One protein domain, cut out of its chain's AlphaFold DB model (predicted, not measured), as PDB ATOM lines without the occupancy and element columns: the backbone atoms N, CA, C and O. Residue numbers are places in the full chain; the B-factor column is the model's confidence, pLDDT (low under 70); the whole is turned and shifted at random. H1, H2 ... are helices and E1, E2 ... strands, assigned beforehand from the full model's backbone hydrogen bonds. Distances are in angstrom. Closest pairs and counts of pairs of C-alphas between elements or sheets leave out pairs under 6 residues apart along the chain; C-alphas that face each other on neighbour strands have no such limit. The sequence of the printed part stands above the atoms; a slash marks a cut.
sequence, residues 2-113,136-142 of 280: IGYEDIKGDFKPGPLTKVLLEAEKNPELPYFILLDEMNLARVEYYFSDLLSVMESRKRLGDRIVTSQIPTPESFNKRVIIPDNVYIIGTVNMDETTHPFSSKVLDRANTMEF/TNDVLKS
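AT A GLANCE: This is residues 2 to 113 and 136 to 142 of the 280 residues of an uncharacterized protein of Halobacillus trueperi (UniProt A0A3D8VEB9). This is a flat, roughly three-cornered model: the parallel strand pair E3 and E6 runs along one side of its middle, with H1 beside one end of the pair and H3 across from H1, and the unnamed residues 79 to 81 pass between the two helices. The hairpin E1 and E2 makes one corner, the hairpin E4 and E5 a second, and the unnamed residues 90 to 101 the third, with the short helices H2 and H4 between this third corner and H3. The printed part has 119 residues with five named helices and six named strands, in the order E1 E2 H1 E3 H2 H3 E4 E5 E6 H4 H5; E3 and E6 are parallel, and the other two sheets, of two strands each, are antiparallel. The class is mixed, helices and strands, with 53 residues, under half, in named elements. The whole is compact, with a radius of gyration of the C-alphas of 15.4 A, and spans 43 by 43 by 21 A.

IN THESE COORDINATES: E1 is residues 3 to 5, beginning at C-alpha 3 at (-42.428, -2.591, -35.455), and E2 is residues 11 to 13. H1, residues 15 to 25, is 15.9 A long. E3, residues 31 to 35, is 13.0 A long. H2 is residues 43 to 46, and H3, residues 48 to 55, is 11.0 A long. E4 is residues 58 to 60 and E5 residues 63 to 65. E6, residues 85 to 89, is 13.3 A long and begins at C-alpha 85 at (-42.139, -17.356, -45.945). H4 is residues 102 to 105, and H5, residues 137 to 140, ends at C-alpha 140 at (-42.420, -25.868, -50.646).

HOW THE PARTS SIT: E3 and E6 are parallel at 21 degrees, with N 33 and O 86 2.8 A apart and N 88 and O 33 2.9 A apart, within hydrogen-bond range. The closest C-alphas of H1 and E3, those of Ala 23 and Tyr 31, are 6.4 A apart. E1 and E2 form a hairpin at 166 degrees, with N 12 and O 4 at 2.8 A. E4 and E5 form a hairpin at 132 degrees, with N 58 and O 65 at 2.9 A. H3 is apart from H1, E3 and E6. H2 and H3 meet only through their link. H2 and H4 only just touch, with 3 pairs of C-alphas within 8 A, the closest being Glu 44 and Val 104 at 6.4 A. H5 is apart from E3 and E6, among others. O i to N i+4 pairs are within hydrogen-bond range for 6 of 7 in H1 and 3 of 4 in H3; H2, H4 and H5 are too short for such a pair.

THE WHOLE: The two C-alphas farthest apart, those of Gly 61 and Glu 95, are 46.6 A apart. Residues 114 to 135 are not printed, and C-alphas 113 and 136 are 26.9 A apart across this cut. The links E5 to E6, 19 residues, and E6 to H4, 12 residues, are long. The mean pLDDT of the printed part is 88.3, and residues 94 to 97 are under 70.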
ATOM      1  N   ILE A   2     -45.022  -5.830 -36.600       86.00
ATOM      2  CA  ILE A   2     -44.225  -5.205 -37.677       86.00
ATOM      3  C   ILE A   2     -43.116  -4.286 -37.119       86.00
ATOM      4  O   ILE A   2     -41.972  -4.350 -37.548       86.00
ATOM      5  N   GLY A   3     -43.403  -3.482 -36.096       88.94
ATOM      6  CA  GLY A   3     -42.428  -2.591 -35.455       88.94
ATOM      7  C   GLY A   3     -43.113  -1.367 -34.862       88.94
ATOM      8  O   GLY A   3     -44.341  -1.344 -34.789       88.94
ATOM      9  N   TYR A   4     -42.333  -0.381 -34.428       89.31
ATOM     10  CA  TYR A   4     -42.838   0.895 -33.907       89.31
ATOM     11  C   TYR A   4     -41.834   2.023 -34.174       89.31
ATOM     12  O   TYR A   4     -40.639   1.760 -34.289       89.31
ATOM     13  N   GLU A   5     -42.297   3.269 -34.267       89.44
ATOM     14  CA  GLU A   5     -41.410   4.440 -34.241       89.44
ATOM     15  C   GLU A   5     -41.104   4.822 -32.796       89.44
ATOM     16  O   GLU A   5     -42.003   4.879 -31.953       89.44
ATOM     17  N   ASP A   6     -39.826   5.035 -32.491       89.50
ATOM     18  CA  ASP A   6     -39.434   5.549 -31.186       89.50
ATOM     19  C   ASP A   6     -39.690   7.063 -31.070       89.50
ATOM     20  O   ASP A   6     -40.108   7.736 -32.009       89.50
ATOM     21  N   ILE A   7     -39.420   7.622 -29.889       87.94
ATOM     22  CA  ILE A   7     -39.656   9.044 -29.584       87.94
ATOM     23  C   ILE A   7     -38.809   9.975 -30.479       87.94
ATOM     24  O   ILE A   7     -39.117  11.158 -30.606       87.94
ATOM     25  N   LYS A   8     -37.742   9.462 -31.109       87.12
ATOM     26  CA  LYS A   8     -36.892  10.212 -32.044       87.12
ATOM     27  C   LYS A   8     -37.398  10.135 -33.489       87.12
ATOM     28  O   LYS A   8     -36.816  10.788 -34.348       87.12
ATOM     29  N   GLY A   9     -38.463   9.374 -33.746       84.31
ATOM     30  CA  GLY A   9     -38.992   9.112 -35.084       84.31
ATOM     31  C   GLY A   9     -38.258   7.990 -35.824       84.31
ATOM     32  O   GLY A   9     -38.509   7.785 -37.008       84.31
ATOM     33  N   ASP A  10     -37.365   7.247 -35.158       87.31
ATOM     34  CA  ASP A  10     -36.665   6.132 -35.790       87.31
ATOM     35  C   ASP A  10     -37.519   4.864 -35.707       87.31
ATOM     36  O   ASP A  10     -37.829   4.373 -34.614       87.31
ATOM     37  N   PHE A  11     -37.831   4.258 -36.853       91.44
ATOM     38  CA  PHE A  11     -38.528   2.977 -36.871       91.44
ATOM     39  C   PHE A  11     -37.649   1.834 -36.344       91.44
ATOM     40  O   PHE A  11     -36.581   1.522 -36.883       91.44
ATOM     41  N   LYS A  12     -38.127   1.154 -35.300       92.06
ATOM     42  CA  LYS A  12     -37.553  -0.083 -34.772       92.06
ATOM     43  C   LYS A  12     -38.312  -1.280 -35.350       92.06
ATOM     44  O   LYS A  12     -39.481  -1.483 -35.004       92.06
ATOM     45  N   PRO A  13     -37.671  -2.104 -36.205       92.31
ATOM     46  CA  PRO A  13     -38.331  -3.261 -36.791       92.31
ATOM     47  C   PRO A  13     -38.652  -4.294 -35.710       92.31
ATOM     48  O   PRO A  13     -37.799  -4.662 -34.895       92.31
ATOM     49  N   GLY A  14     -39.889  -4.775 -35.725       92.81
ATOM     50  CA  GLY A  14     -40.345  -5.875 -34.888       92.81
ATOM     51  C   GLY A  14     -39.824  -7.229 -35.381       92.81
ATOM     52  O   GLY A  14     -39.189  -7.306 -36.438       92.81
ATOM     53  N   PRO A  15     -40.091  -8.315 -34.631       92.56
ATOM     54  CA  PRO A  15     -39.629  -9.659 -34.978       92.56
ATOM     55  C   PRO A  15     -40.018 -10.084 -36.396       92.56
ATOM     56  O   PRO A  15     -39.165 -10.549 -37.145       92.56
ATOM     57  N   LEU A  16     -41.266  -9.822 -36.805       92.69
ATOM     58  CA  LEU A  16     -41.748 -10.162 -38.143       92.69
ATOM     59  C   LEU A  16     -40.932  -9.462 -39.234       92.69
ATOM     60  O   LEU A  16     -40.430 -10.114 -40.139       92.69
ATOM     61  N   THR A  17     -40.750  -8.144 -39.139       93.94
ATOM     62  CA  THR A  17     -39.993  -7.391 -40.148       93.94
ATOM     63  C   THR A  17     -38.542  -7.850 -40.242       93.94
ATOM     64  O   THR A  17     -37.997  -7.895 -41.341       93.94
ATOM     65  N   LYS A  18     -37.915  -8.222 -39.120       94.81
ATOM     66  CA  LYS A  18     -36.554  -8.776 -39.132       94.81
ATOM     67  C   LYS A  18     -36.494 -10.090 -39.913       94.81
ATOM     68  O   LYS A  18     -35.659 -10.196 -40.806       94.81
ATOM     69  N   VAL A  19     -37.413 -11.019 -39.635       96.00
ATOM     70  CA  VAL A  19     -37.500 -12.312 -40.335       96.00
ATOM     71  C   VAL A  19     -37.779 -12.118 -41.826       96.00
ATOM     72  O   VAL A  19     -37.119 -12.736 -42.647       96.00
ATOM     73  N   LEU A  20     -38.687 -11.215 -42.205       95.69
ATOM     74  CA  LEU A  20     -38.994 -10.951 -43.617       95.69
ATOM     75  C   LEU A  20     -37.788 -10.402 -44.392       95.69
ATOM     76  O   LEU A  20     -37.521 -10.830 -45.513       95.69
ATOM     77  N   LEU A  21     -37.033  -9.482 -43.785       95.12
ATOM     78  CA  LEU A  21     -35.807  -8.937 -44.375       95.12
ATOM     79  C   LEU A  21     -34.680  -9.973 -44.474       95.12
ATOM     80  O   LEU A  21     -33.799  -9.846 -45.323       95.12
ATOM     81  N   GLU A  22     -34.664 -10.953 -43.577       96.06
ATOM     82  CA  GLU A  22     -33.724 -12.070 -43.614       96.06
ATOM     83  C   GLU A  22     -34.121 -13.099 -44.679       96.06
ATOM     84  O   GLU A  22     -33.279 -13.508 -45.479       96.06
ATOM     85  N   ALA A  23     -35.408 -13.433 -44.763       95.44
ATOM     86  CA  ALA A  23     -35.965 -14.339 -45.759       95.44
ATOM     87  C   ALA A  23     -35.740 -13.834 -47.191       95.44
ATOM     88  O   ALA A  23     -35.358 -14.614 -48.062       95.44
ATOM     89  N   GLU A  24     -35.871 -12.522 -47.425       94.12
ATOM     90  CA  GLU A  24     -35.598 -11.908 -48.732       94.12
ATOM     91  C   GLU A  24     -34.126 -12.063 -49.167       94.12
ATOM     92  O   GLU A  24     -33.839 -12.189 -50.361       94.12
ATOM     93  N   LYS A  25     -33.189 -12.101 -48.209       94.94
ATOM     94  CA  LYS A  25     -31.756 -12.323 -48.477       94.94
ATOM     95  C   LYS A  25     -31.410 -13.793 -48.700       94.94
ATOM     96  O   LYS A  25     -30.415 -14.070 -49.364       94.94
ATOM     97  N   ASN A  26     -32.218 -14.711 -48.171       94.56
ATOM     98  CA  ASN A  26     -31.969 -16.152 -48.178       94.56
ATOM     99  C   ASN A  26     -33.130 -16.925 -48.845       94.56
ATOM    100  O   ASN A  26     -33.770 -17.748 -48.192       94.56
ATOM    101  N   PRO A  27     -33.410 -16.683 -50.139       92.19
ATOM    102  CA  PRO A  27     -34.598 -17.189 -50.844       92.19
ATOM    103  C   PRO A  27     -34.667 -18.722 -50.954       92.19
ATOM    104  O   PRO A  27     -35.749 -19.280 -51.108       92.19
ATOM    105  N   GLU A  28     -33.521 -19.398 -50.859       91.75
ATOM    106  CA  GLU A  28     -33.414 -20.860 -50.956       91.75
ATOM    107  C   GLU A  28     -33.836 -21.582 -49.670       91.75
ATOM    108  O   GLU A  28     -34.110 -22.781 -49.697       91.75
ATOM    109  N   LEU A  29     -33.888 -20.870 -48.540       92.69
ATOM    110  CA  LEU A  29     -34.237 -21.438 -47.241       92.69
ATOM    111  C   LEU A  29     -35.697 -21.124 -46.907       92.69
ATOM    112  O   LEU A  29     -36.101 -19.970 -47.066       92.69
ATOM    113  N   PRO A  30     -36.490 -22.100 -46.434       94.00
ATOM    114  CA  PRO A  30     -37.833 -21.826 -45.945       94.00
ATOM    115  C   PRO A  30     -37.789 -21.144 -44.570       94.00
ATOM    116  O   PRO A  30     -37.037 -21.543 -43.682       94.00
ATOM    117  N   TYR A  31     -38.632 -20.131 -44.384       95.44
ATOM    118  CA  TYR A  31     -38.803 -19.399 -43.131       95.44
ATOM    119  C   TYR A  31     -40.214 -19.620 -42.600       95.44
ATOM    120  O   TYR A  31     -41.195 -19.215 -43.226       95.44
ATOM    121  N   PHE A  32     -40.315 -20.226 -41.422       94.88
ATOM    122  CA  PHE A  32     -41.584 -20.459 -40.742       94.88
ATOM    123  C   PHE A  32     -41.775 -19.435 -39.628       94.88
ATOM    124  O   PHE A  32     -40.936 -19.295 -38.738       94.88
ATOM    125  N   ILE A  33     -42.889 -18.713 -39.677       94.88
ATOM    126  CA  ILE A  33     -43.303 -17.773 -38.640       94.88
ATOM    127  C   ILE A  33     -44.450 -18.421 -37.879       94.88
ATOM    128  O   ILE A  33     -45.540 -18.577 -38.429       94.88
ATOM    129  N   LEU A  34     -44.194 -18.771 -36.622       93.69
ATOM    130  CA  LEU A  34     -45.197 -19.315 -35.718       93.69
ATOM    131  C   LEU A  34     -45.838 -18.182 -34.910       93.69
ATOM    132  O   LEU A  34     -45.149 -17.433 -34.212       93.69
ATOM    133  N   LEU A  35     -47.154 -18.051 -35.031       90.94
ATOM    134  CA  LEU A  35     -47.983 -17.139 -34.255       90.94
ATOM    135  C   LEU A  35     -48.747 -17.961 -33.225       90.94
ATOM    136  O   LEU A  35     -49.742 -18.600 -33.560       90.94
ATOM    137  N   ASP A  36     -48.245 -17.961 -31.996       89.12
ATOM    138  CA  ASP A  36     -48.860 -18.727 -30.920       89.12
ATOM    139  C   ASP A  36     -50.127 -18.033 -30.395       89.12
ATOM    140  O   ASP A  36     -50.146 -16.803 -30.284       89.12
ATOM    141  N   GLU A  37     -51.176 -18.813 -30.128       86.44
ATOM    142  CA  GLU A  37     -52.493 -18.368 -29.645       86.44
ATOM    143  C   GLU A  37     -53.019 -17.127 -30.383       86.44
ATOM    144  O   GLU A  37     -53.412 -16.104 -29.807       86.44
ATOM    145  N   MET A  38     -53.003 -17.194 -31.714       87.44
ATOM    146  CA  MET A  38     -53.208 -16.012 -32.543       87.44
ATOM    147  C   MET A  38     -54.609 -15.396 -32.366       87.44
ATOM    148  O   MET A  38     -54.793 -14.208 -32.630       87.44
ATOM    149  N   ASN A  39     -55.594 -16.171 -31.906       83.44
ATOM    150  CA  ASN A  39     -56.995 -15.774 -31.738       83.44
ATOM    151  C   ASN A  39     -57.338 -15.115 -30.385       83.44
ATOM    152  O   ASN A  39     -58.508 -14.789 -30.162       83.44
ATOM    153  N   LEU A  40     -56.352 -14.849 -29.515       81.12
ATOM    154  CA  LEU A  40     -56.553 -14.073 -28.276       81.12
ATOM    155  C   LEU A  40     -57.144 -12.677 -28.530       81.12
ATOM    156  O   LEU A  40     -57.888 -12.134 -27.717       81.12
ATOM    157  N   ALA A  41     -56.822 -12.090 -29.681       82.50
ATOM    158  CA  ALA A  41     -57.464 -10.895 -30.205       82.50
ATOM    159  C   ALA A  41     -58.063 -11.201 -31.580       82.50
ATOM    160  O   ALA A  41     -57.646 -12.141 -32.257       82.50
ATOM    161  N   ARG A  42     -59.012 -10.372 -32.035       84.56
ATOM    162  CA  ARG A  42     -59.581 -10.478 -33.390       84.56
ATOM    163  C   ARG A  42     -58.480 -10.406 -34.448       84.56
ATOM    164  O   ARG A  42     -57.968  -9.323 -34.752       84.56
ATOM    165  N   VAL A  43     -58.138 -11.563 -35.012       86.19
ATOM    166  CA  VAL A  43     -57.040 -11.729 -35.974       86.19
ATOM    167  C   VAL A  43     -57.213 -10.829 -37.178       86.19
ATOM    168  O   VAL A  43     -56.254 -10.215 -37.641       86.19
ATOM    169  N   GLU A  44     -58.448 -10.666 -37.651       84.25
ATOM    170  CA  GLU A  44     -58.731  -9.818 -38.800       84.25
ATOM    171  C   GLU A  44     -58.329  -8.351 -38.607       84.25
ATOM    172  O   GLU A  44     -58.183  -7.659 -39.612       84.25
ATOM    173  N   TYR A  45     -58.152  -7.869 -37.370       86.75
ATOM    174  CA  TYR A  45     -57.774  -6.482 -37.094       86.75
ATOM    175  C   TYR A  45     -56.265  -6.295 -37.116       86.75
ATOM    176  O   TYR A  45     -55.754  -5.555 -37.958       86.75
ATOM    177  N   TYR A  46     -55.534  -6.990 -36.243       86.75
ATOM    178  CA  TYR A  46     -54.086  -6.798 -36.147       86.75
ATOM    179  C   TYR A  46     -53.322  -7.435 -37.319       86.75
ATOM    180  O   TYR A  46     -52.190  -7.045 -37.597       86.75
ATOM    181  N   PHE A  47     -53.924  -8.416 -38.001       88.44
ATOM    182  CA  PHE A  47     -53.328  -9.124 -39.135       88.44
ATOM    183  C   PHE A  47     -53.837  -8.608 -40.493       88.44
ATOM    184  O   PHE A  47     -53.438  -9.114 -41.540       88.44
ATOM    185  N   SER A  48     -54.712  -7.594 -40.496       87.94
ATOM    186  CA  SER A  48     -55.358  -7.044 -41.699       87.94
ATOM    187  C   SER A  48     -54.375  -6.654 -42.805       87.94
ATOM    188  O   SER A  48     -54.581  -7.044 -43.958       87.94
ATOM    189  N   ASP A  49     -53.312  -5.928 -42.459       89.38
ATOM    190  CA  ASP A  49     -52.296  -5.474 -43.412       89.38
ATOM    191  C   ASP A  49     -51.582  -6.653 -44.074       89.38
ATOM    192  O   ASP A  49     -51.402  -6.673 -45.290       89.38
ATOM    193  N   LEU A  50     -51.242  -7.686 -43.298       90.50
ATOM    194  CA  LEU A  50     -50.591  -8.888 -43.819       90.50
ATOM    195  C   LEU A  50     -51.541  -9.690 -44.708       90.50
ATOM    196  O   LEU A  50     -51.149 -10.079 -45.807       90.50
ATOM    197  N   LEU A  51     -52.808  -9.852 -44.307       89.38
ATOM    198  CA  LEU A  51     -53.830 -10.491 -45.143       89.38
ATOM    199  C   LEU A  51     -54.020  -9.759 -46.475       89.38
ATOM    200  O   LEU A  51     -54.226 -10.413 -47.494       89.38
ATOM    201  N   SER A  52     -53.952  -8.425 -46.471       90.19
ATOM    202  CA  SER A  52     -54.033  -7.594 -47.677       90.19
ATOM    203  C   SER A  52     -52.799  -7.779 -48.568       90.19
ATOM    204  O   SER A  52     -52.909  -8.035 -49.768       90.19
ATOM    205  N   VAL A  53     -51.601  -7.743 -47.981       92.56
ATOM    206  CA  VAL A  53     -50.338  -7.948 -48.703       92.56
ATOM    207  C   VAL A  53     -50.269  -9.352 -49.316       92.56
ATOM    208  O   VAL A  53     -49.858  -9.491 -50.468       92.56
ATOM    209  N   MET A  54     -50.755 -10.388 -48.629       89.69
ATOM    210  CA  MET A  54     -50.840 -11.753 -49.170       89.69
ATOM    211  C   MET A  54     -51.738 -11.866 -50.417       89.69
ATOM    212  O   MET A  54     -51.546 -12.770 -51.235       89.69
ATOM    213  N   GLU A  55     -52.699 -10.959 -50.612       86.62
ATOM    214  CA  GLU A  55     -53.551 -10.928 -51.813       86.62
ATOM    215  C   GLU A  55     -52.870 -10.290 -53.022       86.62
ATOM    216  O   GLU A  55     -53.268 -10.532 -54.157       86.62
ATOM    217  N   SER A  56     -51.817  -9.511 -52.796       92.44
ATOM    218  CA  SER A  56     -51.091  -8.796 -53.850       92.44
ATOM    219  C   SER A  56     -50.013  -9.632 -54.552       92.44
ATOM    220  O   SER A  56     -49.238  -9.092 -55.348       92.44
ATOM    221  N   ARG A  57     -49.930 -10.933 -54.233       91.25
ATOM    222  CA  ARG A  57     -48.947 -11.865 -54.799       91.25
ATOM    223  C   ARG A  57     -48.971 -11.800 -56.322       91.25
ATOM    224  O   ARG A  57     -50.005 -12.001 -56.955       91.25
ATOM    225  N   LYS A  58     -47.804 -11.559 -56.909       91.69
ATOM    226  CA  LYS A  58     -47.598 -11.542 -58.356       91.69
ATOM    227  C   LYS A  58     -46.273 -12.190 -58.707       91.69
ATOM    228  O   LYS A  58     -45.332 -12.172 -57.914       91.69
ATOM    229  N   ARG A  59     -46.193 -12.736 -59.915       89.69
ATOM    230  CA  ARG A  59     -44.952 -13.298 -60.435       89.69
ATOM    231  C   ARG A  59     -44.066 -12.183 -60.988       89.69
ATOM    232  O   ARG A  59     -44.541 -11.315 -61.721       89.69
ATOM    233  N   LEU A  60     -42.792 -12.204 -60.614       88.00
ATOM    234  CA  LEU A  60     -41.748 -11.321 -61.119       88.00
ATOM    235  C   LEU A  60     -40.524 -12.179 -61.454       88.00
ATOM    236  O   LEU A  60     -39.773 -12.571 -60.563       88.00
ATOM    237  N   GLY A  61     -40.356 -12.503 -62.739       87.06
ATOM    238  CA  GLY A  61     -39.400 -13.528 -63.164       87.06
ATOM    239  C   GLY A  61     -39.761 -14.887 -62.560       87.06
ATOM    240  O   GLY A  61     -40.927 -15.284 -62.597       87.06
ATOM    241  N   ASP A  62     -38.783 -15.550 -61.948       83.94
ATOM    242  CA  ASP A  62     -38.956 -16.869 -61.321       83.94
ATOM    243  C   ASP A  62     -39.461 -16.811 -59.872       83.94
ATOM    244  O   ASP A  62     -39.639 -17.850 -59.238       83.94
ATOM    245  N   ARG A  63     -39.702 -15.607 -59.337       86.06
ATOM    246  CA  ARG A  63     -40.132 -15.403 -57.948       86.06
ATOM    247  C   ARG A  63     -41.561 -14.914 -57.847       86.06
ATOM    248  O   ARG A  63     -42.080 -14.221 -58.730       86.06
ATOM    249  N   ILE A  64     -42.188 -15.232 -56.725       89.44
ATOM    250  CA  ILE A  64     -43.447 -14.629 -56.306       89.44
ATOM    251  C   ILE A  64     -43.122 -13.533 -55.290       89.44
ATOM    252  O   ILE A  64     -42.411 -13.745 -54.314       89.44
ATOM    253  N   VAL A  65     -43.649 -12.335 -55.528       89.75
ATOM    254  CA  VAL A  65     -43.452 -11.177 -54.649       89.75
ATOM    255  C   VAL A  65     -44.789 -10.546 -54.298       89.75
ATOM    256  O   VAL A  65     -45.739 -10.598 -55.082       89.75
ATOM    257  N   THR A  66     -44.851  -9.896 -53.141       93.56
ATOM    258  CA  THR A  66     -46.006  -9.094 -52.727       93.56
ATOM    259  C   THR A  66     -45.754  -7.594 -52.896       93.56
ATOM    260  O   THR A  66     -44.637  -7.125 -53.172       93.56
ATOM    261  N   SER A  67     -46.816  -6.813 -52.709       93.62
ATOM    262  CA  SER A  67     -46.731  -5.401 -52.367       93.62
ATOM    263  C   SER A  67     -45.946  -5.201 -51.069       93.62
ATOM    264  O   SER A  67     -45.668  -6.141 -50.316       93.62
ATOM    265  N   GLN A  68     -45.544  -3.954 -50.845       92.12
ATOM    266  CA  GLN A  68     -44.859  -3.561 -49.627       92.12
ATOM    267  C   GLN A  68     -45.827  -3.584 -48.439       92.12
ATOM    268  O   GLN A  68     -46.939  -3.066 -48.530       92.12
ATOM    269  N   ILE A  69     -45.375  -4.159 -47.327       91.81
ATOM    270  CA  ILE A  69     -46.021  -4.016 -46.024       91.81
ATOM    271  C   ILE A  69     -45.907  -2.548 -45.600       91.81
ATOM    272  O   ILE A  69     -44.808  -1.995 -45.698       91.81
ATOM    273  N   PRO A  70     -46.992  -1.914 -45.119       88.19
ATOM    274  CA  PRO A  70     -46.934  -0.552 -44.612       88.19
ATOM    275  C   PRO A  70     -45.848  -0.404 -43.539       88.19
ATOM    276  O   PRO A  70     -45.896  -1.030 -42.480       88.19
ATOM    277  N   THR A  71     -44.846   0.421 -43.831       87.56
ATOM    278  CA  THR A  71     -43.762   0.787 -42.914       87.56
ATOM    279  C   THR A  71     -43.579   2.298 -42.955       87.56
ATOM    280  O   THR A  71     -43.745   2.872 -44.035       87.56
ATOM    281  N   PRO A  72     -43.203   2.948 -41.843       85.56
ATOM    282  CA  PRO A  72     -42.968   4.386 -41.847       85.56
ATOM    283  C   PRO A  72     -41.868   4.801 -42.827       85.56
ATOM    284  O   PRO A  72     -40.922   4.043 -43.069       85.56
ATOM    285  N   GLU A  73     -41.976   6.018 -43.368       83.00
ATOM    286  CA  GLU A  73     -41.004   6.569 -44.326       83.00
ATOM    287  C   GLU A  73     -39.580   6.596 -43.750       83.00
ATOM    288  O   GLU A  73     -38.612   6.337 -44.470       83.00
ATOM    289  N   SER A  74     -39.462   6.799 -42.431       84.12
ATOM    290  CA  SER A  74     -38.205   6.786 -41.674       84.12
ATOM    291  C   SER A  74     -37.410   5.482 -41.823       84.12
ATOM    292  O   SER A  74     -36.183   5.492 -41.715       84.12
ATOM    293  N   PHE A  75     -38.065   4.351 -42.116       88.19
ATOM    294  CA  PHE A  75     -37.382   3.063 -42.228       88.19
ATOM    295  C   PHE A  75     -36.540   2.922 -43.504       88.19
ATOM    296  O   PHE A  75     -35.589   2.135 -43.522       88.19
ATOM    297  N   ASN A  76     -36.886   3.663 -44.567       86.06
ATOM    298  CA  ASN A  76     -36.204   3.690 -45.869       86.06
ATOM    299  C   ASN A  76     -35.825   2.298 -46.434       86.06
ATOM    300  O   ASN A  76     -34.796   2.114 -47.087       86.06
ATOM    301  N   LYS A  77     -36.643   1.281 -46.146       88.25
ATOM    302  CA  LYS A  77     -36.484  -0.088 -46.644       88.25
ATOM    303  C   LYS A  77     -37.833  -0.624 -47.066       88.25
ATOM    304  O   LYS A  77     -38.825  -0.468 -46.358       88.25
ATOM    305  N   ARG A  78     -37.847  -1.304 -48.207       90.75
ATOM    306  CA  ARG A  78     -39.006  -2.070 -48.647       90.75
ATOM    307  C   ARG A  78     -39.080  -3.355 -47.827       90.75
ATOM    308  O   ARG A  78     -38.074  -4.033 -47.666       90.75
ATOM    309  N   VAL A  79     -40.270  -3.681 -47.335       93.62
ATOM    310  CA  VAL A  79     -40.551  -4.950 -46.652       93.62
ATOM    311  C   VAL A  79     -41.672  -5.643 -47.408       93.62
ATOM    312  O   VAL A  79     -42.719  -5.040 -47.630       93.62
ATOM    313  N   ILE A  80     -41.455  -6.885 -47.827       94.62
ATOM    314  CA  ILE A  80     -42.447  -7.722 -48.515       94.62
ATOM    315  C   ILE A  80     -42.606  -9.054 -47.784       94.62
ATOM    316  O   ILE A  80     -41.844  -9.341 -46.864       94.62
ATOM    317  N   ILE A  81     -43.572  -9.867 -48.207       94.62
ATOM    318  CA  ILE A  81     -43.640 -11.289 -47.863       94.62
ATOM    319  C   ILE A  81     -43.050 -12.056 -49.057       94.62
ATOM    320  O   ILE A  81     -43.700 -12.115 -50.105       94.62
ATOM    321  N   PRO A  82     -41.813 -12.573 -48.965       93.69
ATOM    322  CA  PRO A  82     -41.230 -13.375 -50.030       93.69
ATOM    323  C   PRO A  82     -41.863 -14.777 -50.097       93.69
ATOM    324  O   PRO A  82     -42.569 -15.211 -49.187       93.69
ATOM    325  N   ASP A  83     -41.616 -15.491 -51.191       93.50
ATOM    326  CA  ASP A  83     -42.209 -16.799 -51.501       93.50
ATOM    327  C   ASP A  83     -41.585 -17.991 -50.766       93.50
ATOM    328  O   ASP A  83     -41.981 -19.135 -50.988       93.50
ATOM    329  N   ASN A  84     -40.637 -17.715 -49.872       95.12
ATOM    330  CA  ASN A  84     -40.063 -18.656 -48.921       95.12
ATOM    331  C   ASN A  84     -40.567 -18.465 -47.487       95.12
ATOM    332  O   ASN A  84     -40.036 -19.095 -46.576       95.12
ATOM    333  N   VAL A  85     -41.566 -17.606 -47.270       95.00
ATOM    334  CA  VAL A  85     -42.139 -17.356 -45.945       95.00
ATOM    335  C   VAL A  85     -43.483 -18.058 -45.785       95.00
ATOM    336  O   VAL A  85     -44.420 -17.835 -46.553       95.00
ATOM    337  N   TYR A  86     -43.591 -18.845 -44.718       94.38
ATOM    338  CA  TYR A  86     -44.784 -19.586 -44.325       94.38
ATOM    339  C   TYR A  86     -45.231 -19.107 -42.951       94.38
ATOM    340  O   TYR A  86     -44.435 -19.040 -42.017       94.38
ATOM    341  N   ILE A  87     -46.509 -18.761 -42.822       93.94
ATOM    342  CA  ILE A  87     -47.081 -18.289 -41.562       93.94
ATOM    343  C   ILE A  87     -48.007 -19.373 -41.030       93.94
ATOM    344  O   ILE A  87     -48.943 -19.778 -41.719       93.94
ATOM    345  N   ILE A  88     -47.733 -19.825 -39.812       94.19
ATOM    346  CA  ILE A  88     -48.506 -20.836 -39.096       94.19
ATOM    347  C   ILE A  88     -49.046 -20.173 -37.838       94.19
ATOM    348  O   ILE A  88     -48.298 -19.528 -37.109       94.19
ATOM    349  N   GLY A  89     -50.343 -20.311 -37.597       91.38
ATOM    350  CA  GLY A  89     -50.980 -19.823 -36.384       91.38
ATOM    351  C   GLY A  89     -51.563 -20.971 -35.581       91.38
ATOM    352  O   GLY A  89     -52.219 -21.834 -36.163       91.38
ATOM    353  N   THR A  90     -51.327 -20.976 -34.273       90.31
ATOM    354  CA  THR A  90     -52.001 -21.886 -33.338       90.31
ATOM    355  C   THR A  90     -53.177 -21.167 -32.692       90.31
ATOM    356  O   THR A  90     -53.226 -19.935 -32.608       90.31
ATOM    357  N   VAL A  91     -54.181 -21.949 -32.321       85.25
ATOM    358  CA  VAL A  91     -55.497 -21.458 -31.936       85.25
ATOM    359  C   VAL A  91     -56.068 -22.435 -30.924       85.25
ATOM    360  O   VAL A  91     -56.203 -23.614 -31.239       85.25
ATOM    361  N   ASN A  92     -56.449 -21.937 -29.753       83.00
ATOM    362  CA  ASN A  92     -57.256 -22.694 -28.800       83.00
ATOM    363  C   ASN A  92     -58.717 -22.295 -29.021       83.00
ATOM    364  O   ASN A  92     -59.037 -21.110 -28.943       83.00
ATOM    365  N   MET A  93     -59.587 -23.247 -29.363       73.00
ATOM    366  CA  MET A  93     -60.982 -22.969 -29.745       73.00
ATOM    367  C   MET A  93     -61.970 -22.952 -28.563       73.00
ATOM    368  O   MET A  93     -63.180 -23.011 -28.767       73.00
ATOM    369  N   ASP A  94     -61.471 -22.791 -27.338       68.62
ATOM    370  CA  ASP A  94     -62.288 -22.743 -26.121       68.62
ATOM    371  C   ASP A  94     -63.090 -21.426 -26.004       68.62
ATOM    372  O   ASP A  94     -62.771 -20.427 -26.664       68.62
ATOM    373  N   GLU A  95     -64.116 -21.417 -25.134       55.69
ATOM    374  CA  GLU A  95     -65.158 -20.373 -24.952       55.69
ATOM    375  C   GLU A  95     -64.652 -18.915 -24.902       55.69
ATOM    376  O   GLU A  95     -65.418 -17.973 -25.121       55.69
ATOM    377  N   THR A  96     -63.369 -18.699 -24.615       53.06
ATOM    378  CA  THR A  96     -62.747 -17.385 -24.423       53.06
ATOM    379  C   THR A  96     -62.181 -16.744 -25.690       53.06
ATOM    380  O   THR A  96     -61.611 -15.655 -25.598       53.06
ATOM    381  N   THR A  97     -62.297 -17.375 -26.861       64.56
ATOM    382  CA  THR A  97     -61.627 -16.882 -28.073       64.56
ATOM    383  C   THR A  97     -62.561 -16.335 -29.146       64.56
ATOM    384  O   THR A  97     -63.717 -16.729 -29.297       64.56
ATOM    385  N   HIS A  98     -62.066 -15.345 -29.895       72.81
ATOM    386  CA  HIS A  98     -62.841 -14.757 -30.980       72.81
ATOM    387  C   HIS A  98     -62.901 -15.725 -32.171       72.81
ATOM    388  O   HIS A  98     -61.846 -16.148 -32.650       72.81
ATOM    389  N   PRO A  99     -64.099 -16.032 -32.707       76.19
ATOM    390  CA  PRO A  99     -64.212 -16.887 -33.878       76.19
ATOM    391  C   PRO A  99     -63.555 -16.220 -35.088       76.19
ATOM    392  O   PRO A  99     -63.618 -14.997 -35.260       76.19
ATOM    393  N   PHE A 100     -62.965 -17.028 -35.967       84.25
ATOM    394  CA  PHE A 100     -62.384 -16.514 -37.198       84.25
ATOM    395  C   PHE A 100     -63.453 -16.022 -38.164       84.25
ATOM    396  O   PHE A 100     -64.392 -16.735 -38.517       84.25
ATOM    397  N   SER A 101     -63.260 -14.808 -38.672       84.38
ATOM    398  CA  SER A 101     -64.062 -14.322 -39.790       84.38
ATOM    399  C   SER A 101     -63.779 -15.125 -41.066       84.38
ATOM    400  O   SER A 101     -62.653 -15.579 -41.302       84.38
ATOM    401  N   SER A 102     -64.761 -15.198 -41.972       82.81
ATOM    402  CA  SER A 102     -64.579 -15.805 -43.300       82.81
ATOM    403  C   SER A 102     -63.412 -15.180 -44.069       82.81
ATOM    404  O   SER A 102     -62.758 -15.856 -44.852       82.81
ATOM    405  N   LYS A 103     -63.077 -13.909 -43.797       84.00
ATOM    406  CA  LYS A 103     -61.915 -13.231 -44.386       84.00
ATOM    407  C   LYS A 103     -60.597 -13.929 -44.015       84.00
ATOM    408  O   LYS A 103     -59.710 -14.020 -44.862       84.00
ATOM    409  N   VAL A 104     -60.459 -14.410 -42.784       87.44
ATOM    410  CA  VAL A 104     -59.261 -15.142 -42.345       87.44
ATOM    411  C   VAL A 104     -59.289 -16.567 -42.897       87.44
ATOM    412  O   VAL A 104     -58.334 -16.979 -43.550       87.44
ATOM    413  N   LEU A 105     -60.414 -17.274 -42.741       88.44
ATOM    414  CA  LEU A 105     -60.575 -18.659 -43.214       88.44
ATOM    415  C   LEU A 105     -60.410 -18.796 -44.734       88.44
ATOM    416  O   LEU A 105     -59.888 -19.791 -45.227       88.44
ATOM    417  N   ASP A 106     -60.770 -17.763 -45.497       87.31
ATOM    418  CA  ASP A 106     -60.556 -17.739 -46.943       87.31
ATOM    419  C   ASP A 106     -59.081 -17.746 -47.351       87.31
ATOM    420  O   ASP A 106     -58.773 -18.073 -48.493       87.31
ATOM    421  N   ARG A 107     -58.180 -17.354 -46.446       87.19
ATOM    422  CA  ARG A 107     -56.745 -17.154 -46.705       87.19
ATOM    423  C   ARG A 107     -55.858 -18.133 -45.930       87.19
ATOM    424  O   ARG A 107     -54.644 -18.109 -46.110       87.19
ATOM    425  N   ALA A 108     -56.448 -18.982 -45.093       89.50
ATOM    426  CA  ALA A 108     -55.753 -19.984 -44.297       89.50
ATOM    427  C   ALA A 108     -56.283 -21.382 -44.619       89.50
ATOM    428  O   ALA A 108     -57.446 -21.542 -44.986       89.50
ATOM    429  N   ASN A 109     -55.425 -22.390 -44.507       91.56
ATOM    430  CA  ASN A 109     -55.880 -23.769 -44.393       91.56
ATOM    431  C   ASN A 109     -55.911 -24.119 -42.905       91.56
ATOM    432  O   ASN A 109     -55.005 -23.713 -42.178       91.56
ATOM    433  N   THR A 110     -56.949 -24.811 -42.455       91.56
ATOM    434  CA  THR A 110     -57.143 -25.084 -41.024       91.56
ATOM    435  C   THR A 110     -56.814 -26.540 -40.739       91.56
ATOM    436  O   THR A 110     -57.043 -27.402 -41.579       91.56
ATOM    437  N   MET A 111     -56.204 -26.824 -39.595       90.81
ATOM    438  CA  MET A 111     -55.876 -28.187 -39.185       90.81
ATOM    439  C   MET A 111     -56.247 -28.332 -37.717       90.81
ATOM    440  O   MET A 111     -55.755 -27.572 -36.888       90.81
ATOM    441  N   GLU A 112     -57.135 -29.277 -37.426       86.88
ATOM    442  CA  GLU A 112     -57.507 -29.636 -36.060       86.88
ATOM    443  C   GLU A 112     -56.559 -30.718 -35.530       86.88
ATOM    444  O   GLU A 112     -56.156 -31.619 -36.271       86.88
ATOM    445  N   PHE A 113     -56.220 -30.622 -34.246       80.44
ATOM    446  CA  PHE A 113     -55.389 -31.583 -33.522       80.44
ATOM    447  C   PHE A 113     -56.202 -32.141 -32.351       80.44
ATOM    448  O   PHE A 113     -55.980 -31.771 -31.203       80.44
ATOM    449  N   THR A 136     -34.843 -27.509 -49.437       88.69
ATOM    450  CA  THR A 136     -34.836 -26.137 -49.950       88.69
ATOM    451  C   THR A 136     -36.263 -25.631 -50.129       88.69
ATOM    452  O   THR A 136     -37.223 -26.403 -50.236       88.69
ATOM    453  N   ASN A 137     -36.419 -24.311 -50.216       91.25
ATOM    454  CA  ASN A 137     -37.717 -23.701 -50.474       91.25
ATOM    455  C   ASN A 137     -38.321 -24.143 -51.820       91.25
ATOM    456  O   ASN A 137     -39.534 -24.088 -51.980       91.25
ATOM    457  N   ASP A 138     -37.528 -24.644 -52.770       87.44
ATOM    458  CA  ASP A 138     -38.035 -25.160 -54.050       87.44
ATOM    459  C   ASP A 138     -39.056 -26.293 -53.906       87.44
ATOM    460  O   ASP A 138     -39.923 -26.449 -54.770       87.44
ATOM    461  N   VAL A 139     -38.977 -27.057 -52.814       86.88
ATOM    462  CA  VAL A 139     -39.927 -28.135 -52.507       86.88
ATOM    463  C   VAL A 139     -41.270 -27.578 -52.023       86.88
ATOM    464  O   VAL A 139     -42.313 -28.175 -52.287       86.88
ATOM    465  N   LEU A 140     -41.256 -26.435 -51.335       87.94
ATOM    466  CA  LEU A 140     -42.420 -25.868 -50.646       87.94
ATOM    467  C   LEU A 140     -43.070 -24.703 -51.409       87.94
ATOM    468  O   LEU A 140     -44.270 -24.455 -51.263       87.94
ATOM    469  N   LYS A 141     -42.293 -23.985 -52.227       88.25
ATOM    470  CA  LYS A 141     -42.736 -22.757 -52.885       88.25
ATOM    471  C   LYS A 141     -43.860 -23.028 -53.872       88.25
ATOM    472  O   LYS A 141     -43.872 -24.022 -54.603       88.25
ATOM    473  N   SER A 142     -44.788 -22.078 -53.966       87.62
ATOM    474  CA  SER A 142     -45.891 -22.202 -54.915       87.62
ATOM    475  C   SER A 142     -45.394 -22.101 -56.361       87.62
ATOM    476  O   SER A 142     -44.829 -21.092 -56.785       87.62
TER     477      SER A 142